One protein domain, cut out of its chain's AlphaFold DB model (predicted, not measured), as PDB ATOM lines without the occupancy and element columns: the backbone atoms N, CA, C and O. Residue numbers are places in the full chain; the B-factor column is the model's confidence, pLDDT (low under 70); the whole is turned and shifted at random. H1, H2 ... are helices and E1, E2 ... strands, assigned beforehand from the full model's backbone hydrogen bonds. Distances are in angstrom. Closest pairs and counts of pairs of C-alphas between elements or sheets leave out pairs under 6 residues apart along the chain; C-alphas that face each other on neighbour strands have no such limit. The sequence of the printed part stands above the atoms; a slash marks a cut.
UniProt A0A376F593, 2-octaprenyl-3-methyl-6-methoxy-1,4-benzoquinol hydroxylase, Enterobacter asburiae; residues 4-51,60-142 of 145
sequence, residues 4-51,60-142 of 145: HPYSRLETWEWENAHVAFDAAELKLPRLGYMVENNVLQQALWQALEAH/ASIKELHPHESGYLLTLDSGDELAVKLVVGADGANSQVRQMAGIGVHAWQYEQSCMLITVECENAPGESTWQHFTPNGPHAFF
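Overview. This is residues 4 to 51 and 60 to 142 of the 145 residues of the protein "2-octaprenyl-3-methyl-6-methoxy-1,4-benzoquinol hydroxylase" of Enterobacter asburiae (UniProt A0A376F593). Two lobes lie far apart with a largely empty space between them: one holds the four-stranded sheet E3 E2 E8 E9 with the small strand pair E1 and E4 joined to it through E1, the other the three-stranded sheet E5 E6 E7 with the short helix H2 next to it. Residues 37 to 51, of which 37 to 50 belong to H1, stick out from the first lobe, and the long stretch of residues 101 to 127 runs from the second lobe back to the first. The printed part has 131 residues with two named helices and nine named strands, in the order E1 E2 E3 E4 H1 E5 E6 E7 H2 E8 E9; the four-stranded sheet is mixed, the other two antiparallel. The class is mixed, helices and strands, with 65 residues, under half, in named elements. The whole is extended, with a radius of gyration of the C-alphas of 22.2 A and spans of 61 by 40 by 30 A.

Arrangement. In the largest sheet, E2, residues 8 to 12, and E8, residues 128 to 134, are parallel inner strands, with N 131 and O 10 2.9 A apart. The edge strand E3, residues 18 to 22, forms a hairpin with E2, N 21 and O 9 being 2.8 A apart. The other edge strand, E9, residues 137 to 141, forms a hairpin with E8, N 139 and O 132 being 2.8 A apart. E1, residues 4 to 6, runs on into E2 at 67 degrees. E1 is antiparallel to E4, residues 32 to 35, with N 34 and O 4 2.8 A apart. H1, residues 37 to 50, follows E4 by a tight link and is not on the four-stranded sheet. E5, residues 62 to 68, E6, residues 71 to 76, and E7, residues 81 to 84, form a meander, each strand the antiparallel neighbour of the one before; N 73 and O 66 are 2.9 A apart, N 82 and O 74 2.8 A. H2, residues 96 to 100, only grazes this sheet, its closest C-alphas to E5 being those of Met 100 and Leu 65, 6.4 A apart. H1 and H2 are apart. Every O i to N i+4 pair is within hydrogen-bond range in H1 and H2.

Along the chain. E1 begins at C-alpha 4, (203.158, 338.132, 220.406). H1 is 20.0 A long and ends at C-alpha 50, (209.201, 360.594, 232.575). E8 measures 19.6 A, E6 16.3 A and E5 15.5 A. E9 ends at C-alpha 141, (210.501, 331.658, 212.154).

Size, cuts and confidence. The C-alphas farthest apart, those of Glu 69 and Glu 122, are 63.5 A apart. Residues 52 to 59 are not printed, and C-alphas 51 and 60 are 19.0 A apart across the cut. The links E7 to H2 and H2 to E8 are long. Mean pLDDT of the printed part of this model is 93.3, and no printed residue is under 70.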
ATOM      1  N   HIS A   4     203.673 339.488 220.566       89.56
ATOM      2  CA  HIS A   4     203.158 338.132 220.406       89.56
ATOM      3  C   HIS A   4     203.813 337.199 221.434       89.56
ATOM      4  O   HIS A   4     205.038 337.073 221.434       89.56
ATOM      5  N   PRO A   5     203.058 336.560 222.343       92.31
ATOM      6  CA  PRO A   5     203.628 335.591 223.270       92.31
ATOM      7  C   PRO A   5     204.000 334.292 222.552       92.31
ATOM      8  O   PRO A   5     203.361 333.918 221.574       92.31
ATOM      9  N   TYR A   6     204.989 333.573 223.068       93.50
ATOM     10  CA  TYR A   6     205.245 332.195 222.655       93.50
ATOM     11  C   TYR A   6     205.492 331.321 223.886       93.50
ATOM     12  O   TYR A   6     206.093 331.751 224.879       93.50
ATOM     13  N   SER A   7     204.967 330.103 223.837       95.50
ATOM     14  CA  SER A   7     205.033 329.104 224.908       95.50
ATOM     15  C   SER A   7     205.902 327.912 224.519       95.50
ATOM     16  O   SER A   7     206.316 327.160 225.399       95.50
ATOM     17  N   ARG A   8     206.251 327.791 223.234       95.06
ATOM     18  CA  ARG A   8     207.045 326.691 222.704       95.06
ATOM     19  C   ARG A   8     208.145 327.179 221.762       95.06
ATOM     20  O   ARG A   8     207.960 328.138 221.011       95.06
ATOM     21  N   LEU A   9     209.304 326.533 221.829       94.75
ATOM     22  CA  LEU A   9     210.446 326.783 220.953       94.75
ATOM     23  C   LEU A   9     210.976 325.453 220.436       94.75
ATOM     24  O   LEU A   9     211.265 324.560 221.227       94.75
ATOM     25  N   GLU A  10     211.132 325.337 219.125       94.25
ATOM     26  CA  GLU A  10     211.662 324.132 218.484       94.25
ATOM     27  C   GLU A  10     212.946 324.436 217.723       94.25
ATOM     28  O   GLU A  10     213.085 325.482 217.090       94.25
ATOM     29  N   THR A  11     213.902 323.515 217.769       94.94
ATOM     30  CA  THR A  11     215.115 323.623 216.971       94.94
ATOM     31  C   THR A  11     215.577 322.272 216.458       94.94
ATOM     32  O   THR A  11     215.589 321.287 217.197       94.94
ATOM     33  N   TRP A  12     215.988 322.224 215.193       95.56
ATOM     34  CA  TRP A  12     216.485 320.993 214.578       95.56
ATOM     35  C   TRP A  12     217.552 321.247 213.516       95.56
ATOM     36  O   TRP A  12     217.718 322.369 213.046       95.56
ATOM     37  N   GLU A  13     218.268 320.190 213.134       91.44
ATOM     38  CA  GLU A  13     219.207 320.183 212.001       91.44
ATOM     39  C   GLU A  13     218.826 319.069 211.011       91.44
ATOM     40  O   GLU A  13     218.361 319.338 209.899       91.44
ATOM     41  N   TRP A  14     218.937 317.811 211.452       81.69
ATOM     42  CA  TRP A  14     218.487 316.611 210.736       81.69
ATOM     43  C   TRP A  14     217.207 316.041 211.355       81.69
ATOM     44  O   TRP A  14     216.882 316.357 212.497       81.69
ATOM     45  N   GLU A  15     216.512 315.150 210.641       72.69
ATOM     46  CA  GLU A  15     215.217 314.576 211.069       72.69
ATOM     47  C   GLU A  15     215.236 313.988 212.491       72.69
ATOM     48  O   GLU A  15     214.253 314.092 213.218       72.69
ATOM     49  N   ASN A  16     216.370 313.423 212.918       82.44
ATOM     50  CA  ASN A  16     216.514 312.781 214.230       82.44
ATOM     51  C   ASN A  16     217.156 313.680 215.302       82.44
ATOM     52  O   ASN A  16     217.344 313.240 216.435       82.44
ATOM     53  N   ALA A  17     217.523 314.914 214.957       90.25
ATOM     54  CA  ALA A  17     218.164 315.871 215.853       90.25
ATOM     55  C   ALA A  17     217.213 317.045 216.096       90.25
ATOM     56  O   ALA A  17     217.406 318.130 215.555       90.25
ATOM     57  N   HIS A  18     216.169 316.794 216.888       94.12
ATOM     58  CA  HIS A  18     215.137 317.767 217.232       94.12
ATOM     59  C   HIS A  18     215.084 317.971 218.749       94.12
ATOM     60  O   HIS A  18     215.024 317.009 219.516       94.12
ATOM     61  N   VAL A  19     215.087 319.234 219.169       94.25
ATOM     62  CA  VAL A  19     214.871 319.650 220.554       94.25
ATOM     63  C   VAL A  19     213.680 320.597 220.601       94.25
ATOM     64  O   VAL A  19     213.642 321.587 219.871       94.25
ATOM     65  N   ALA A  20     212.733 320.302 221.487       93.88
ATOM     66  CA  ALA A  20     211.591 321.154 221.774       93.88
ATOM     67  C   ALA A  20     211.641 321.599 223.238       93.88
ATOM     68  O   ALA A  20     211.953 320.803 224.121       93.88
ATOM     69  N   PHE A  21     211.321 322.865 223.473       93.94
ATOM     70  CA  PHE A  21     211.171 323.455 224.795       93.94
ATOM     71  C   PHE A  21     209.736 323.930 224.956       93.94
ATOM     72  O   PHE A  21     209.219 324.636 224.086       93.94
ATOM     73  N   ASP A  22     209.122 323.594 226.084       95.88
ATOM     74  CA  ASP A  22     207.776 324.033 226.434       95.88
ATOM     75  C   ASP A  22     207.800 324.778 227.774       95.88
ATOM     76  O   ASP A  22     208.428 324.343 228.745       95.88
ATOM     77  N   ALA A  23     207.120 325.922 227.845       96.69
ATOM     78  CA  ALA A  23     207.021 326.713 229.067       96.69
ATOM     79  C   ALA A  23     206.470 325.893 230.249       96.69
ATOM     80  O   ALA A  23     206.890 326.104 231.392       96.69
ATOM     81  N   ALA A  24     205.580 324.930 229.983       96.12
ATOM     82  CA  ALA A  24     204.989 324.068 230.998       96.12
ATOM     83  C   ALA A  24     206.027 323.173 231.693       96.12
ATOM     84  O   ALA A  24     205.925 322.960 232.903       96.12
ATOM     85  N   GLU A  25     207.063 322.714 230.982       95.94
ATOM     86  CA  GLU A  25     208.163 321.926 231.567       95.94
ATOM     87  C   GLU A  25     208.954 322.741 232.598       95.94
ATOM     88  O   GLU A  25     209.424 322.211 233.607       95.94
ATOM     89  N   LEU A  26     209.023 324.059 232.392       94.06
ATOM     90  CA  LEU A  26     209.642 325.018 233.304       94.06
ATOM     91  C   LEU A  26     208.671 325.571 234.357       94.06
ATOM     92  O   LEU A  26     209.070 326.388 235.188       94.06
ATOM     93  N   LYS A  27     207.399 325.143 234.345       96.31
ATOM     94  CA  LYS A  27     206.311 325.705 235.169       96.31
ATOM     95  C   LYS A  27     206.149 327.218 234.981       96.31
ATOM     96  O   LYS A  27     205.793 327.937 235.916       96.31
ATOM     97  N   LEU A  28     206.417 327.698 233.771       96.00
ATOM     98  CA  LEU A  28     206.238 329.083 233.368       96.00
ATOM     99  C   LEU A  28     204.972 329.217 232.517       96.00
ATOM    100  O   LEU A  28     204.601 328.285 231.809       96.00
ATOM    101  N   PRO A  29     204.304 330.382 232.538       93.81
ATOM    102  CA  PRO A  29     203.147 330.603 231.680       93.81
ATOM    103  C   PRO A  29     203.536 330.746 230.201       93.81
ATOM    104  O   PRO A  29     202.693 330.542 229.334       93.81
ATOM    105  N   ARG A  30     204.769 331.196 229.918       94.75
ATOM    106  CA  ARG A  30     205.292 331.564 228.589       94.75
ATOM    107  C   ARG A  30     206.815 331.445 228.585       94.75
ATOM    108  O   ARG A  30     207.426 331.610 229.641       94.75
ATOM    109  N   LEU A  31     207.409 331.253 227.409       94.75
ATOM    110  CA  LEU A  31     208.858 331.369 227.220       94.75
ATOM    111  C   LEU A  31     209.280 332.822 226.974       94.75
ATOM    112  O   LEU A  31     210.344 333.237 227.425       94.75
ATOM    113  N   GLY A  32     208.438 333.616 226.310       93.56
ATOM    114  CA  GLY A  32     208.743 335.020 226.060       93.56
ATOM    115  C   GLY A  32     207.716 335.736 225.192       93.56
ATOM    116  O   GLY A  32     206.575 335.293 225.042       93.56
ATOM    117  N   TYR A  33     208.148 336.871 224.640       92.31
ATOM    118  CA  TYR A  33     207.367 337.706 223.734       92.31
ATOM    119  C   TYR A  33     208.224 338.150 222.555       92.31
ATOM    120  O   TYR A  33     209.335 338.639 222.747       92.31
ATOM    121  N   MET A  34     207.661 338.058 221.357       91.31
ATOM    122  CA  MET A  34     208.165 338.753 220.183       91.31
ATOM    123  C   MET A  34     207.606 340.169 220.198       91.31
ATOM    124  O   MET A  34     206.390 340.363 220.244       91.31
ATOM    125  N   VAL A  35     208.492 341.159 220.210       91.19
ATOM    126  CA  VAL A  35     208.137 342.578 220.281       91.19
ATOM    127  C   VAL A  35     208.884 343.306 219.184       91.19
ATOM    128  O   VAL A  35     210.081 343.108 218.997       91.19
ATOM    129  N   GLU A  36     208.186 344.179 218.473       90.69
ATOM    130  CA  GLU A  36     208.833 345.023 217.483       90.69
ATOM    131  C   GLU A  36     209.776 346.029 218.143       90.69
ATOM    132  O   GLU A  36     209.405 346.722 219.096       90.69
ATOM    133  N   ASN A  37     210.978 346.172 217.582       91.94
ATOM    134  CA  ASN A  37     212.011 347.050 218.131       91.94
ATOM    135  C   ASN A  37     211.513 348.482 218.355       91.94
ATOM    136  O   ASN A  37     211.787 349.057 219.403       91.94
ATOM    137  N   ASN A  38     210.733 349.039 217.424       94.25
ATOM    138  CA  ASN A  38     210.216 350.406 217.543       94.25
ATOM    139  C   ASN A  38     209.270 350.570 218.740       94.25
ATOM    140  O   ASN A  38     209.288 351.606 219.397       94.25
ATOM    141  N   VAL A  39     208.473 349.547 219.054       93.44
ATOM    142  CA  VAL A  39     207.549 349.563 220.198       93.44
ATOM    143  C   VAL A  39     208.335 349.542 221.504       93.44
ATOM    144  O   VAL A  39     208.050 350.326 222.409       93.44
ATOM    145  N   LEU A  40     209.356 348.685 221.587       94.31
ATOM    146  CA  LEU A  40     210.235 348.623 222.752       94.31
ATOM    147  C   LEU A  40     211.016 349.934 222.935       94.31
ATOM    148  O   LEU A  40     211.052 350.475 224.038       94.31
ATOM    149  N   GLN A  41     211.595 350.473 221.860       95.69
ATOM    150  CA  GLN A  41     212.324 351.743 221.886       95.69
ATOM    151  C   GLN A  41     211.420 352.903 222.308       95.69
ATOM    152  O   GLN A  41     211.818 353.695 223.155       95.69
ATOM    153  N   GLN A  42     210.194 352.977 221.786       96.19
ATOM    154  CA  GLN A  42     209.232 354.008 222.169       96.19
ATOM    155  C   GLN A  42     208.853 353.911 223.654       96.19
ATOM    156  O   GLN A  42     208.801 354.932 224.336       96.19
ATOM    157  N   ALA A  43     208.621 352.701 224.168       96.25
ATOM    158  CA  ALA A  43     208.309 352.501 225.582       96.25
ATOM    159  C   ALA A  43     209.478 352.924 226.490       96.25
ATOM    160  O   ALA A  43     209.271 353.602 227.497       96.25
ATOM    161  N   LEU A  44     210.712 352.573 226.116       97.00
ATOM    162  CA  LEU A  44     211.916 353.001 226.832       97.00
ATOM    163  C   LEU A  44     212.108 354.519 226.757       97.00
ATOM    164  O   LEU A  44     212.448 355.135 227.762       97.00
ATOM    165  N   TRP A  45     211.843 355.132 225.602       97.38
ATOM    166  CA  TRP A  45     211.922 356.579 225.424       97.38
ATOM    167  C   TRP A  45     210.963 357.322 226.353       97.38
ATOM    168  O   TRP A  45     211.382 358.205 227.095       97.38
ATOM    169  N   GLN A  46     209.699 356.898 226.390       97.75
ATOM    170  CA  GLN A  46     208.690 357.455 227.296       97.75
ATOM    171  C   GLN A  46     209.100 357.302 228.765       97.75
ATOM    172  O   GLN A  46     208.918 358.218 229.565       97.75
ATOM    173  N   ALA A  47     209.683 356.155 229.130       98.12
ATOM    174  CA  ALA A  47     210.191 355.937 230.478       98.12
ATOM    175  C   ALA A  47     211.352 356.886 230.817       98.12
ATOM    176  O   ALA A  47     211.405 357.391 231.935       98.12
ATOM    177  N   LEU A  48     212.257 357.158 229.869       97.81
ATOM    178  CA  LEU A  48     213.353 358.114 230.048       97.81
ATOM    179  C   LEU A  48     212.842 359.554 230.177       97.81
ATOM    180  O   LEU A  48     213.291 360.261 231.074       97.81
ATOM    181  N   GLU A  49     211.885 359.968 229.341       97.81
ATOM    182  CA  GLU A  49     211.245 361.293 229.408       97.81
ATOM    183  C   GLU A  49     210.558 361.535 230.757       97.81
ATOM    184  O   GLU A  49     210.632 362.630 231.313       97.81
ATOM    185  N   ALA A  50     209.907 360.506 231.302       98.00
ATOM    186  CA  ALA A  50     209.201 360.594 232.575       98.00
ATOM    187  C   ALA A  50     210.123 360.482 233.804       98.00
ATOM    188  O   ALA A  50     209.683 360.741 234.929       98.00
ATOM    189  N   HIS A  51     211.380 360.058 233.639       98.38
ATOM    190  CA  HIS A  51     212.237 359.742 234.775       98.38
ATOM    191  C   HIS A  51     212.924 361.002 235.339       98.38
ATOM    192  O   HIS A  51     213.773 361.598 234.678       98.38
ATOM    193  N   ALA A  60     221.713 365.984 220.069       95.19
ATOM    194  CA  ALA A  60     223.058 366.287 220.544       95.19
ATOM    195  C   ALA A  60     224.019 365.191 220.084       95.19
ATOM    196  O   ALA A  60     223.702 364.004 220.195       95.19
ATOM    197  N   SER A  61     225.195 365.590 219.608       94.94
ATOM    198  CA  SER A  61     226.290 364.669 219.286       94.94
ATOM    199  C   SER A  61     227.537 365.048 220.075       94.94
ATOM    200  O   SER A  61     227.765 366.223 220.353       94.94
ATOM    201  N   ILE A  62     228.359 364.063 220.433       95.88
ATOM    202  CA  ILE A  62     229.646 364.324 221.085       95.88
ATOM    203  C   ILE A  62     230.646 364.713 219.997       95.88
ATOM    204  O   ILE A  62     230.874 363.955 219.057       95.88
ATOM    205  N   LYS A  63     231.241 365.896 220.126       96.44
ATOM    206  CA  LYS A  63     232.301 366.383 219.244       96.44
ATOM    207  C   LYS A  63     233.679 365.999 219.778       96.44
ATOM    208  O   LYS A  63     234.520 365.532 219.016       96.44
ATOM    209  N   GLU A  64     233.893 366.174 221.080       96.25
ATOM    210  CA  GLU A  64     235.164 365.902 221.757       96.25
ATOM    211  C   GLU A  64     234.917 365.231 223.112       96.25
ATOM    212  O   GLU A  64     233.907 365.482 223.774       96.25
ATOM    213  N   LEU A  65     235.847 364.364 223.516       96.75
ATOM    214  CA  LEU A  65     235.822 363.643 224.785       96.75
ATOM    215  C   LEU A  65     237.253 363.523 225.307       96.75
ATOM    216  O   LEU A  65     238.085 362.853 224.694       96.75
ATOM    217  N   HIS A  66     237.522 364.128 226.462       94.19
ATOM    218  CA  HIS A  66     238.852 364.120 227.069       94.19
ATOM    219  C   HIS A  66     238.781 363.824 228.571       94.19
ATOM    220  O   HIS A  66     237.826 364.237 229.233       94.19
ATOM    221  N   PRO A  67     239.775 363.121 229.142       94.06
ATOM    222  CA  PRO A  67     239.901 363.003 230.590       94.06
ATOM    223  C   PRO A  67     240.004 364.388 231.236       94.06
ATOM    224  O   PRO A  67     240.756 365.241 230.766       94.06
ATOM    225  N   HIS A  68     239.267 364.604 232.321       93.88
ATOM    226  CA  HIS A  68     239.280 365.857 233.068       93.88
ATOM    227  C   HIS A  68     239.116 365.568 234.562       93.88
ATOM    228  O   HIS A  68     238.099 365.021 234.991       93.88
ATOM    229  N   GLU A  69     240.124 365.933 235.358       91.62
ATOM    230  CA  GLU A  69     240.194 365.650 236.797       91.62
ATOM    231  C   GLU A  69     239.949 364.163 237.138       91.62
ATOM    232  O   GLU A  69     240.764 363.304 236.811       91.62
ATOM    233  N   SER A  70     238.834 363.864 237.818       91.31
ATOM    234  CA  SER A  70     238.406 362.524 238.236       91.31
ATOM    235  C   SER A  70     237.361 361.898 237.299       91.31
ATOM    236  O   SER A  70     236.720 360.911 237.661       91.31
ATOM    237  N   GLY A  71     237.169 362.470 236.108       95.75
ATOM    238  CA  GLY A  71     236.188 362.023 235.126       95.75
ATOM    239  C   GLY A  71     236.545 362.463 233.708       95.75
ATOM    240  O   GLY A  71     237.689 362.332 233.270       95.75
ATOM    241  N   TYR A  72     235.551 362.968 232.985       96.75
ATOM    242  CA  TYR A  72     235.645 363.354 231.583       96.75
ATOM    243  C   TYR A  72     234.967 364.697 231.338       96.75
ATOM    244  O   TYR A  72     233.942 365.005 231.949       96.75
ATOM    245  N   LEU A  73     235.517 365.456 230.398       97.19
ATOM    246  CA  LEU A  73     234.882 366.619 229.799       97.19
ATOM    247  C   LEU A  73     234.433 366.244 228.384       97.19
ATOM    248  O   LEU A  73     235.227 365.720 227.598       97.19
ATOM    249  N   LEU A  74     233.158 366.480 228.089       96.69
ATOM    250  CA  LEU A  74     232.573 366.309 226.765       96.69
ATOM    251  C   LEU A  74     232.279 367.672 226.168       96.69
ATOM    252  O   LEU A  74     231.676 368.499 226.848       96.69
ATOM    253  N   THR A  75     232.587 367.840 224.891       97.19
ATOM    254  CA  THR A  75     232.120 368.977 224.095       97.19
ATOM    255  C   THR A  75     231.057 368.469 223.137       97.19
ATOM    256  O   THR A  75     231.303 367.529 222.376       97.19
ATOM    257  N   LEU A  76     229.865 369.059 223.176       96.56
ATOM    258  CA  LEU A  76     228.782 368.748 222.246       96.56
ATOM    259  C   LEU A  76     228.979 369.480 220.910       96.56
ATOM    260  O   LEU A  76     229.746 370.437 220.801       96.56
ATOM    261  N   ASP A  77     228.264 369.052 219.877       96.38
ATOM    262  CA  ASP A  77     228.223 369.708 218.565       96.38
ATOM    263  C   ASP A  77     227.702 371.155 218.613       96.38
ATOM    264  O   ASP A  77     228.107 371.978 217.791       96.38
ATOM    265  N   SER A  78     226.886 371.488 219.617       95.38
ATOM    266  CA  SER A  78     226.481 372.863 219.931       95.38
ATOM    267  C   SER A  78     227.619 373.745 220.467       95.38
ATOM    268  O   SER A  78     227.493 374.968 220.454       95.38
ATOM    269  N   GLY A  79     228.717 373.145 220.938       95.94
ATOM    270  CA  GLY A  79     229.784 373.812 221.688       95.94
ATOM    271  C   GLY A  79     229.600 373.779 223.209       95.94
ATOM    272  O   GLY A  79     230.493 374.231 223.920       95.94
ATOM    273  N   ASP A  80     228.486 373.239 223.718       96.00
ATOM    274  CA  ASP A  80     228.279 373.072 225.161       96.00
ATOM    275  C   ASP A  80     229.282 372.075 225.753       96.00
ATOM    276  O   ASP A  80     229.508 371.002 225.189       96.00
ATOM    277  N   GLU A  81     229.797 372.380 226.942       96.38
ATOM    278  CA  GLU A  81     230.692 371.494 227.685       96.38
ATOM    279  C   GLU A  81     229.989 370.821 228.872       96.38
ATOM    280  O   GLU A  81     229.204 371.437 229.600       96.38
ATOM    281  N   LEU A  82     230.285 369.538 229.091       95.81
ATOM    282  CA  LEU A  82     229.736 368.734 230.182       95.81
ATOM    283  C   LEU A  82     230.842 367.972 230.910       95.81
ATOM    284  O   LEU A  82     231.446 367.057 230.355       95.81
ATOM    285  N   ALA A  83     231.058 368.307 232.183       96.75
ATOM    286  CA  ALA A  83     231.917 367.534 233.073       96.75
ATOM    287  C   ALA A  83     231.120 366.388 233.716       96.75
ATOM    288  O   ALA A  83     230.115 366.615 234.396       96.75
ATOM    289  N   VAL A  84     231.565 365.148 233.518       96.50
ATOM    290  CA  VAL A  84     230.898 363.940 234.024       96.50
ATOM    291  C   VAL A  84     231.899 362.973 234.642       96.50
ATOM    292  O   VAL A  84     233.076 362.960 234.301       96.50
ATOM    293  N   LYS A  85     231.431 362.111 235.549       97.25
ATOM    294  CA  LYS A  85     232.286 361.104 236.204       97.25
ATOM    295  C   LYS A  85     232.458 359.822 235.387       97.25
ATOM    296  O   LYS A  85     233.439 359.113 235.564       97.25
ATOM    297  N   LEU A  86     231.490 359.504 234.529       96.12
ATOM    298  CA  LEU A  86     231.455 358.286 233.726       96.12
ATOM    299  C   LEU A  86     230.766 358.581 232.396       96.12
ATOM    300  O   LEU A  86     229.741 359.262 232.369       96.12
ATOM    301  N   VAL A  87     231.301 358.007 231.324       96.50
ATOM    302  CA  VAL A  87     230.677 357.985 230.002       96.50
ATOM    303  C   VAL A  87     230.349 356.539 229.651       96.50
ATOM    304  O   VAL A  87     231.184 355.652 229.816       96.50
ATOM    305  N   VAL A  88     229.128 356.300 229.171       96.75
ATOM    306  CA  VAL A  88     228.679 354.989 228.687       96.75
ATOM    307  C   VAL A  88     228.390 355.104 227.194       96.75
ATOM    308  O   VAL A  88     227.496 355.844 226.792       96.75
ATOM    309  N   GLY A  89     229.146 354.376 226.370       96.19
ATOM    310  CA  GLY A  89     228.901 354.279 224.930       96.19
ATOM    311  C   GLY A  89     227.750 353.319 224.636       96.19
ATOM    312  O   GLY A  89     227.933 352.106 224.690       96.19
ATOM    313  N   ALA A  90     226.569 353.864 224.344       96.06
ATOM    314  CA  ALA A  90     225.372 353.123 223.927       96.06
ATOM    315  C   ALA A  90     224.930 353.515 222.498       96.06
ATOM    316  O   ALA A  90     223.749 353.530 222.171       96.06
ATOM    317  N   ASP A  91     225.903 353.852 221.651       95.12
ATOM    318  CA  ASP A  91     225.784 354.473 220.325       95.12
ATOM    319  C   ASP A  91     226.042 353.489 219.162       95.12
ATOM    320  O   ASP A  91     226.447 353.864 218.061       95.12
ATOM    321  N   GLY A  92     225.776 352.201 219.394       94.12
ATOM    322  CA  GLY A  92     225.760 351.159 218.365       94.12
ATOM    323  C   GLY A  92     227.135 350.626 217.936       94.12
ATOM    324  O   GLY A  92     228.171 350.879 218.552       94.12
ATOM    325  N   ALA A  93     227.145 349.830 216.860       90.88
ATOM    326  CA  ALA A  93     228.339 349.107 216.404       90.88
ATOM    327  C   ALA A  93     229.506 350.040 216.019       90.88
ATOM    328  O   ALA A  93     230.672 349.736 216.290       90.88
ATOM    329  N   ASN A  94     229.195 351.217 215.472       91.12
ATOM    330  CA  ASN A  94     230.164 352.242 215.072       91.12
ATOM    331  C   ASN A  94     230.373 353.314 216.155       91.12
ATOM    332  O   ASN A  94     230.609 354.472 215.826       91.12
ATOM    333  N   SER A  95     230.293 352.916 217.429       96.50
ATOM    334  CA  SER A  95     230.421 353.794 218.597       96.50
ATOM    335  C   SER A  95     231.536 354.840 218.457       96.50
ATOM    336  O   SER A  95     232.709 354.487 218.285       96.50
ATOM    337  N   GLN A  96     231.166 356.119 218.542       95.19
ATOM    338  CA  GLN A  96     232.075 357.263 218.605       95.19
ATOM    339  C   GLN A  96     232.752 357.329 219.972       95.19
ATOM    340  O   GLN A  96     233.959 357.551 220.042       95.19
ATOM    341  N   VAL A  97     232.013 357.045 221.050       96.56
ATOM    342  CA  VAL A  97     232.565 357.014 222.416       96.56
ATOM    343  C   VAL A  97     233.725 356.022 222.506       96.56
ATOM    344  O   VAL A  97     234.794 356.355 223.014       96.56
ATOM    345  N   ARG A  98     233.546 354.813 221.960       96.19
ATOM    346  CA  ARG A  98     234.598 353.789 221.915       96.19
ATOM    347  C   ARG A  98     235.832 354.269 221.146       96.19
ATOM    348  O   ARG A  98     236.953 354.049 221.601       96.19
ATOM    349  N   GLN A  99     235.625 354.910 219.994       95.12
ATOM    350  CA  GLN A  99     236.708 355.440 219.161       95.12
ATOM    351  C   GLN A  99     237.489 356.540 219.890       95.12
ATOM    352  O   GLN A  99     238.714 356.472 219.947       95.12
ATOM    353  N   MET A 100     236.794 357.500 220.505       95.25
ATOM    354  CA  MET A 100     237.409 358.584 221.282       95.25
ATOM    355  C   MET A 100     238.164 358.067 222.513       95.25
ATOM    356  O   MET A 100     239.198 358.616 222.881       95.25
ATOM    357  N   ALA A 101     237.696 356.972 223.117       94.19
ATOM    358  CA  ALA A 101     238.387 356.299 224.213       94.19
ATOM    359  C   ALA A 101     239.614 355.474 223.765       94.19
ATOM    360  O   ALA A 101     240.299 354.900 224.611       94.19
ATOM    361  N   GLY A 102     239.894 355.376 222.459       94.00
ATOM    362  CA  GLY A 102     241.019 354.602 221.926       94.00
ATOM    363  C   GLY A 102     240.852 353.085 222.061       94.00
ATOM    364  O   GLY A 102     241.837 352.349 222.034       94.00
ATOM    365  N   ILE A 103     239.618 352.597 222.223       94.88
ATOM    366  CA  ILE A 103     239.338 351.171 222.405       94.88
ATOM    367  C   ILE A 103     239.215 350.505 221.030       94.88
ATOM    368  O   ILE A 103     238.277 350.762 220.270       94.88
ATOM    369  N   GLY A 104     240.171 349.630 220.715       93.25
ATOM    370  CA  GLY A 104     240.169 348.835 219.487       93.25
ATOM    371  C   GLY A 104     239.027 347.816 219.428       93.25
ATOM    372  O   GLY A 104     238.430 347.457 220.442       93.25
ATOM    373  N   VAL A 105     238.736 347.326 218.222       93.25
ATOM    374  CA  VAL A 105     237.730 346.281 217.981       93.25
ATOM    375  C   VAL A 105     238.354 345.150 217.182       93.25
ATOM    376  O   VAL A 105     239.052 345.390 216.199       93.25
ATOM    377  N   HIS A 106     238.043 343.919 217.575       90.44
ATOM    378  CA  HIS A 106     238.211 342.752 216.722       90.44
ATOM    379  C   HIS A 106     236.864 342.434 216.078       90.44
ATOM    380  O   HIS A 106     235.877 342.217 216.780       90.44
ATOM    381  N   ALA A 107     236.821 342.463 214.750       86.88
ATOM    382  CA  ALA A 107     235.628 342.176 213.972       86.88
ATOM    383  C   ALA A 107     235.917 341.037 212.996       86.88
ATOM    384  O   ALA A 107     237.001 340.962 212.417       86.88
ATOM    385  N   TRP A 108     234.920 340.181 212.801       89.12
ATOM    386  CA  TRP A 108     234.944 339.114 211.813       89.12
ATOM    387  C   TRP A 108     233.757 339.308 210.892       89.12
ATOM    388  O   TRP A 108     232.617 339.399 211.348       89.12
ATOM    389  N   GLN A 109     234.036 339.382 209.598       87.44
ATOM    390  CA  GLN A 109     232.986 339.361 208.601       87.44
ATOM    391  C   GLN A 109     232.529 337.914 208.446       87.44
ATOM    392  O   GLN A 109     233.304 337.065 208.008       87.44
ATOM    393  N   TYR A 110     231.283 337.624 208.811       87.25
ATOM    394  CA  TYR A 110     230.685 336.349 208.439       87.25
ATOM    395  C   TYR A 110     230.501 336.309 206.921       87.25
ATOM    396  O   TYR A 110     230.055 337.288 206.316       87.25
ATOM    397  N   GLU A 111     230.802 335.164 206.310       89.94
ATOM    398  CA  GLU A 111     230.562 334.896 204.882       89.94
ATOM    399  C   GLU A 111     229.073 334.613 204.590       89.94
ATOM    400  O   GLU A 111     228.717 333.938 203.629       89.94
ATOM    401  N   GLN A 112     228.185 335.123 205.445       89.19
ATOM    402  CA  GLN A 112     226.741 334.968 205.361       89.19
ATOM    403  C   GLN A 112     226.055 336.312 205.595       89.19
ATOM    404  O   GLN A 112     226.547 337.168 206.331       89.19
ATOM    405  N   SER A 113     224.896 336.484 204.966       92.06
ATOM    406  CA  SER A 113     223.994 337.614 205.197       92.06
ATOM    407  C   SER A 113     222.693 337.106 205.808       92.06
ATOM    408  O   SER A 113     222.229 336.023 205.462       92.06
ATOM    409  N   CYS A 114     222.093 337.895 206.698       93.00
ATOM    410  CA  CYS A 114     220.781 337.594 207.262       93.00
ATOM    411  C   CYS A 114     219.702 338.322 206.454       93.00
ATOM    412  O   CYS A 114     219.727 339.550 206.353       93.00
ATOM    413  N   MET A 115     218.762 337.569 205.884       94.38
ATOM    414  CA  MET A 115     217.574 338.121 205.242       94.38
ATOM    415  C   MET A 115     216.396 338.016 206.207       94.38
ATOM    416  O   MET A 115     216.017 336.918 206.607       94.38
ATOM    417  N   LEU A 116     215.801 339.158 206.547       93.44
ATOM    418  CA  LEU A 116     214.581 339.224 207.341       93.44
ATOM    419  C   LEU A 116     213.411 339.589 206.428       93.44
ATOM    420  O   LEU A 116     213.460 340.605 205.736       93.44
ATOM    421  N   ILE A 117     212.365 338.769 206.445       93.44
ATOM    422  CA  ILE A 117     211.126 338.998 205.702       93.44
ATOM    423  C   ILE A 117     209.923 338.718 206.595       93.44
ATOM    424  O   ILE A 117     209.987 337.888 207.502       93.44
ATOM    425  N   THR A 118     208.818 339.395 206.312       90.38
ATOM    426  CA  THR A 118     207.510 339.082 206.890       90.38
ATOM    427  C   THR A 118     206.754 338.225 205.887       90.38
ATOM    428  O   THR A 118     206.708 338.557 204.703       90.38
ATOM    429  N   VAL A 119     206.181 337.120 206.352       90.00
ATOM    430  CA  VAL A 119     205.404 336.198 205.523       90.00
ATOM    431  C   VAL A 119     203.976 336.128 206.043       90.00
ATOM    432  O   VAL A 119     203.755 336.110 207.252       90.00
ATOM    433  N   GLU A 120     203.010 336.093 205.131       89.19
ATOM    434  CA  GLU A 120     201.628 335.762 205.463       89.19
ATOM    435  C   GLU A 120     201.482 334.239 205.426       89.19
ATOM    436  O   GLU A 120     201.807 333.594 204.426       89.19
ATOM    437  N   CYS A 121     201.052 333.654 206.541       87.50
ATOM    438  CA  CYS A 121     200.826 332.220 206.652       87.50
ATOM    439  C   CYS A 121     199.350 331.903 206.401       87.50
ATOM    440  O   CYS A 121     198.473 332.633 206.852       87.50
ATOM    441  N   GLU A 122     199.071 330.775 205.744       90.06
ATOM    442  CA  GLU A 122     197.698 330.277 205.559       90.06
ATOM    443  C   GLU A 122     196.998 330.014 206.903       90.06
ATOM    444  O   GLU A 122     195.809 330.279 207.062       90.06
ATOM    445  N   ASN A 123     197.760 329.526 207.885       86.25
ATOM    446  CA  ASN A 123     197.290 329.258 209.238       86.25
ATOM    447  C   ASN A 123     197.809 330.305 210.223       86.25
ATOM    448  O   ASN A 123     198.895 330.863 210.047       86.25
ATOM    449  N   ALA A 124     197.062 330.505 211.312       82.81
ATOM    450  CA  ALA A 124     197.520 331.330 212.420       82.81
ATOM    451  C   ALA A 124     198.867 330.790 212.962       82.81
ATOM    452  O   ALA A 124     198.967 329.580 213.178       82.81
ATOM    453  N   PRO A 125     199.871 331.647 213.233       73.00
ATOM    454  CA  PRO A 125     201.233 331.229 213.603       73.00
ATOM    455  C   PRO A 125     201.384 330.387 214.888       73.00
ATOM    456  O   PRO A 125     202.491 329.960 215.204       73.00
ATOM    457  N   GLY A 126     200.306 330.115 215.631       83.88
ATOM    458  CA  GLY A 126     200.350 329.373 216.895       83.88
ATOM    459  C   GLY A 126     201.187 330.077 217.969       83.88
ATOM    460  O   GLY A 126     201.470 331.266 217.871       83.88
ATOM    461  N   GLU A 127     201.585 329.345 219.011       87.94
ATOM    462  CA  GLU A 127     202.448 329.859 220.094       87.94
ATOM    463  C   GLU A 127     203.882 329.298 220.032       87.94
ATOM    464  O   GLU A 127     204.612 329.332 221.029       87.94
ATOM    465  N   SER A 128     204.277 328.774 218.868       90.94
ATOM    466  CA  SER A 128     205.570 328.128 218.643       90.94
ATOM    467  C   SER A 128     206.451 328.965 217.727       90.94
ATOM    468  O   SER A 128     206.080 329.256 216.593       90.94
ATOM    469  N   THR A 129     207.660 329.278 218.179       93.69
ATOM    470  CA  THR A 129     208.744 329.760 217.312       93.69
ATOM    471  C   THR A 129     209.701 328.613 217.013       93.69
ATOM    472  O   THR A 129     209.810 327.674 217.806       93.69
ATOM    473  N   TRP A 130     210.390 328.661 215.876       93.56
ATOM    474  CA  TRP A 130     211.315 327.596 215.524       93.56
ATOM    475  C   TRP A 130     212.560 328.066 214.787       93.56
ATOM    476  O   TRP A 130     212.572 329.128 214.162       93.56
ATOM    477  N   GLN A 131     213.598 327.233 214.842       95.44
ATOM    478  CA  GLN A 131     214.841 327.421 214.111       95.44
ATOM    479  C   GLN A 131     215.332 326.107 213.486       95.44
ATOM    480  O   GLN A 131     215.599 325.122 214.170       95.44
ATOM    481  N   HIS A 132     215.502 326.111 212.167       95.25
ATOM    482  CA  HIS A 132     216.086 325.013 211.404       95.25
ATOM    483  C   HIS A 132     217.521 325.352 211.016       95.25
ATOM    484  O   HIS A 132     217.761 326.320 210.298       95.25
ATOM    485  N   PHE A 133     218.484 324.550 211.449       93.94
ATOM    486  CA  PHE A 133     219.867 324.643 211.004       93.94
ATOM    487  C   PHE A 133     220.079 323.884 209.693       93.94
ATOM    488  O   PHE A 133     219.727 322.712 209.570       93.94
ATOM    489  N   THR A 134     220.686 324.555 208.715       91.81
ATOM    490  CA  THR A 134     221.083 323.952 207.438       91.81
ATOM    491  C   THR A 134     222.565 324.214 207.167       91.81
ATOM    492  O   THR A 134     223.123 325.165 207.725       91.81
ATOM    493  N   PRO A 135     223.209 323.461 206.253       90.25
ATOM    494  CA  PRO A 135     224.583 323.748 205.833       90.25
ATOM    495  C   PRO A 135     224.795 325.167 205.275       90.25
ATOM    496  O   PRO A 135     225.912 325.671 205.305       90.25
ATOM    497  N   ASN A 136     223.733 325.825 204.793       90.38
ATOM    498  CA  ASN A 136     223.784 327.183 204.243       90.38
ATOM    499  C   ASN A 136     223.457 328.269 205.280       90.38
ATOM    500  O   ASN A 136     223.369 329.443 204.927       90.38
ATOM    501  N   GLY A 137     223.291 327.895 206.549       91.06
ATOM    502  CA  GLY A 137     222.896 328.790 207.632       91.06
ATOM    503  C   GLY A 137     221.517 328.456 208.211       91.06
ATOM    504  O   GLY A 137     220.793 327.605 207.684       91.06
ATOM    505  N   PRO A 138     221.160 329.085 209.341       93.94
ATOM    506  CA  PRO A 138     219.891 328.846 210.005       93.94
ATOM    507  C   PRO A 138     218.733 329.577 209.320       93.94
ATOM    508  O   PRO A 138     218.861 330.724 208.895       93.94
ATOM    509  N   HIS A 139     217.569 328.940 209.310       94.69
ATOM    510  CA  HIS A 139     216.284 329.575 209.053       94.69
ATOM    511  C   HIS A 139     215.515 329.653 210.363       94.69
ATOM    512  O   HIS A 139     215.357 328.643 211.042       94.69
ATOM    513  N   ALA A 140     215.028 330.835 210.717       94.38
ATOM    514  CA  ALA A 140     214.235 331.027 211.919       94.38
ATOM    515  C   ALA A 140     212.876 331.616 211.563       94.38
ATOM    516  O   ALA A 140     212.772 332.504 210.715       94.38
ATOM    517  N   PHE A 141     211.846 331.129 212.241       92.81
ATOM    518  CA  PHE A 141     210.501 331.658 212.154       92.81
ATOM    519  C   PHE A 141     210.079 332.192 213.509       92.81
ATOM    520  O   PHE A 141     209.999 331.462 214.502       92.81
ATOM    521  N   PHE A 142     209.774 333.481 213.524       89.06
ATOM    522  CA  PHE A 142     209.286 334.181 214.695       89.06
ATOM    523  C   PHE A 142     207.814 334.499 214.484       89.06
ATOM    524  O   PHE A 142     207.444 335.151 213.508       89.06
TER     525      PHE A 142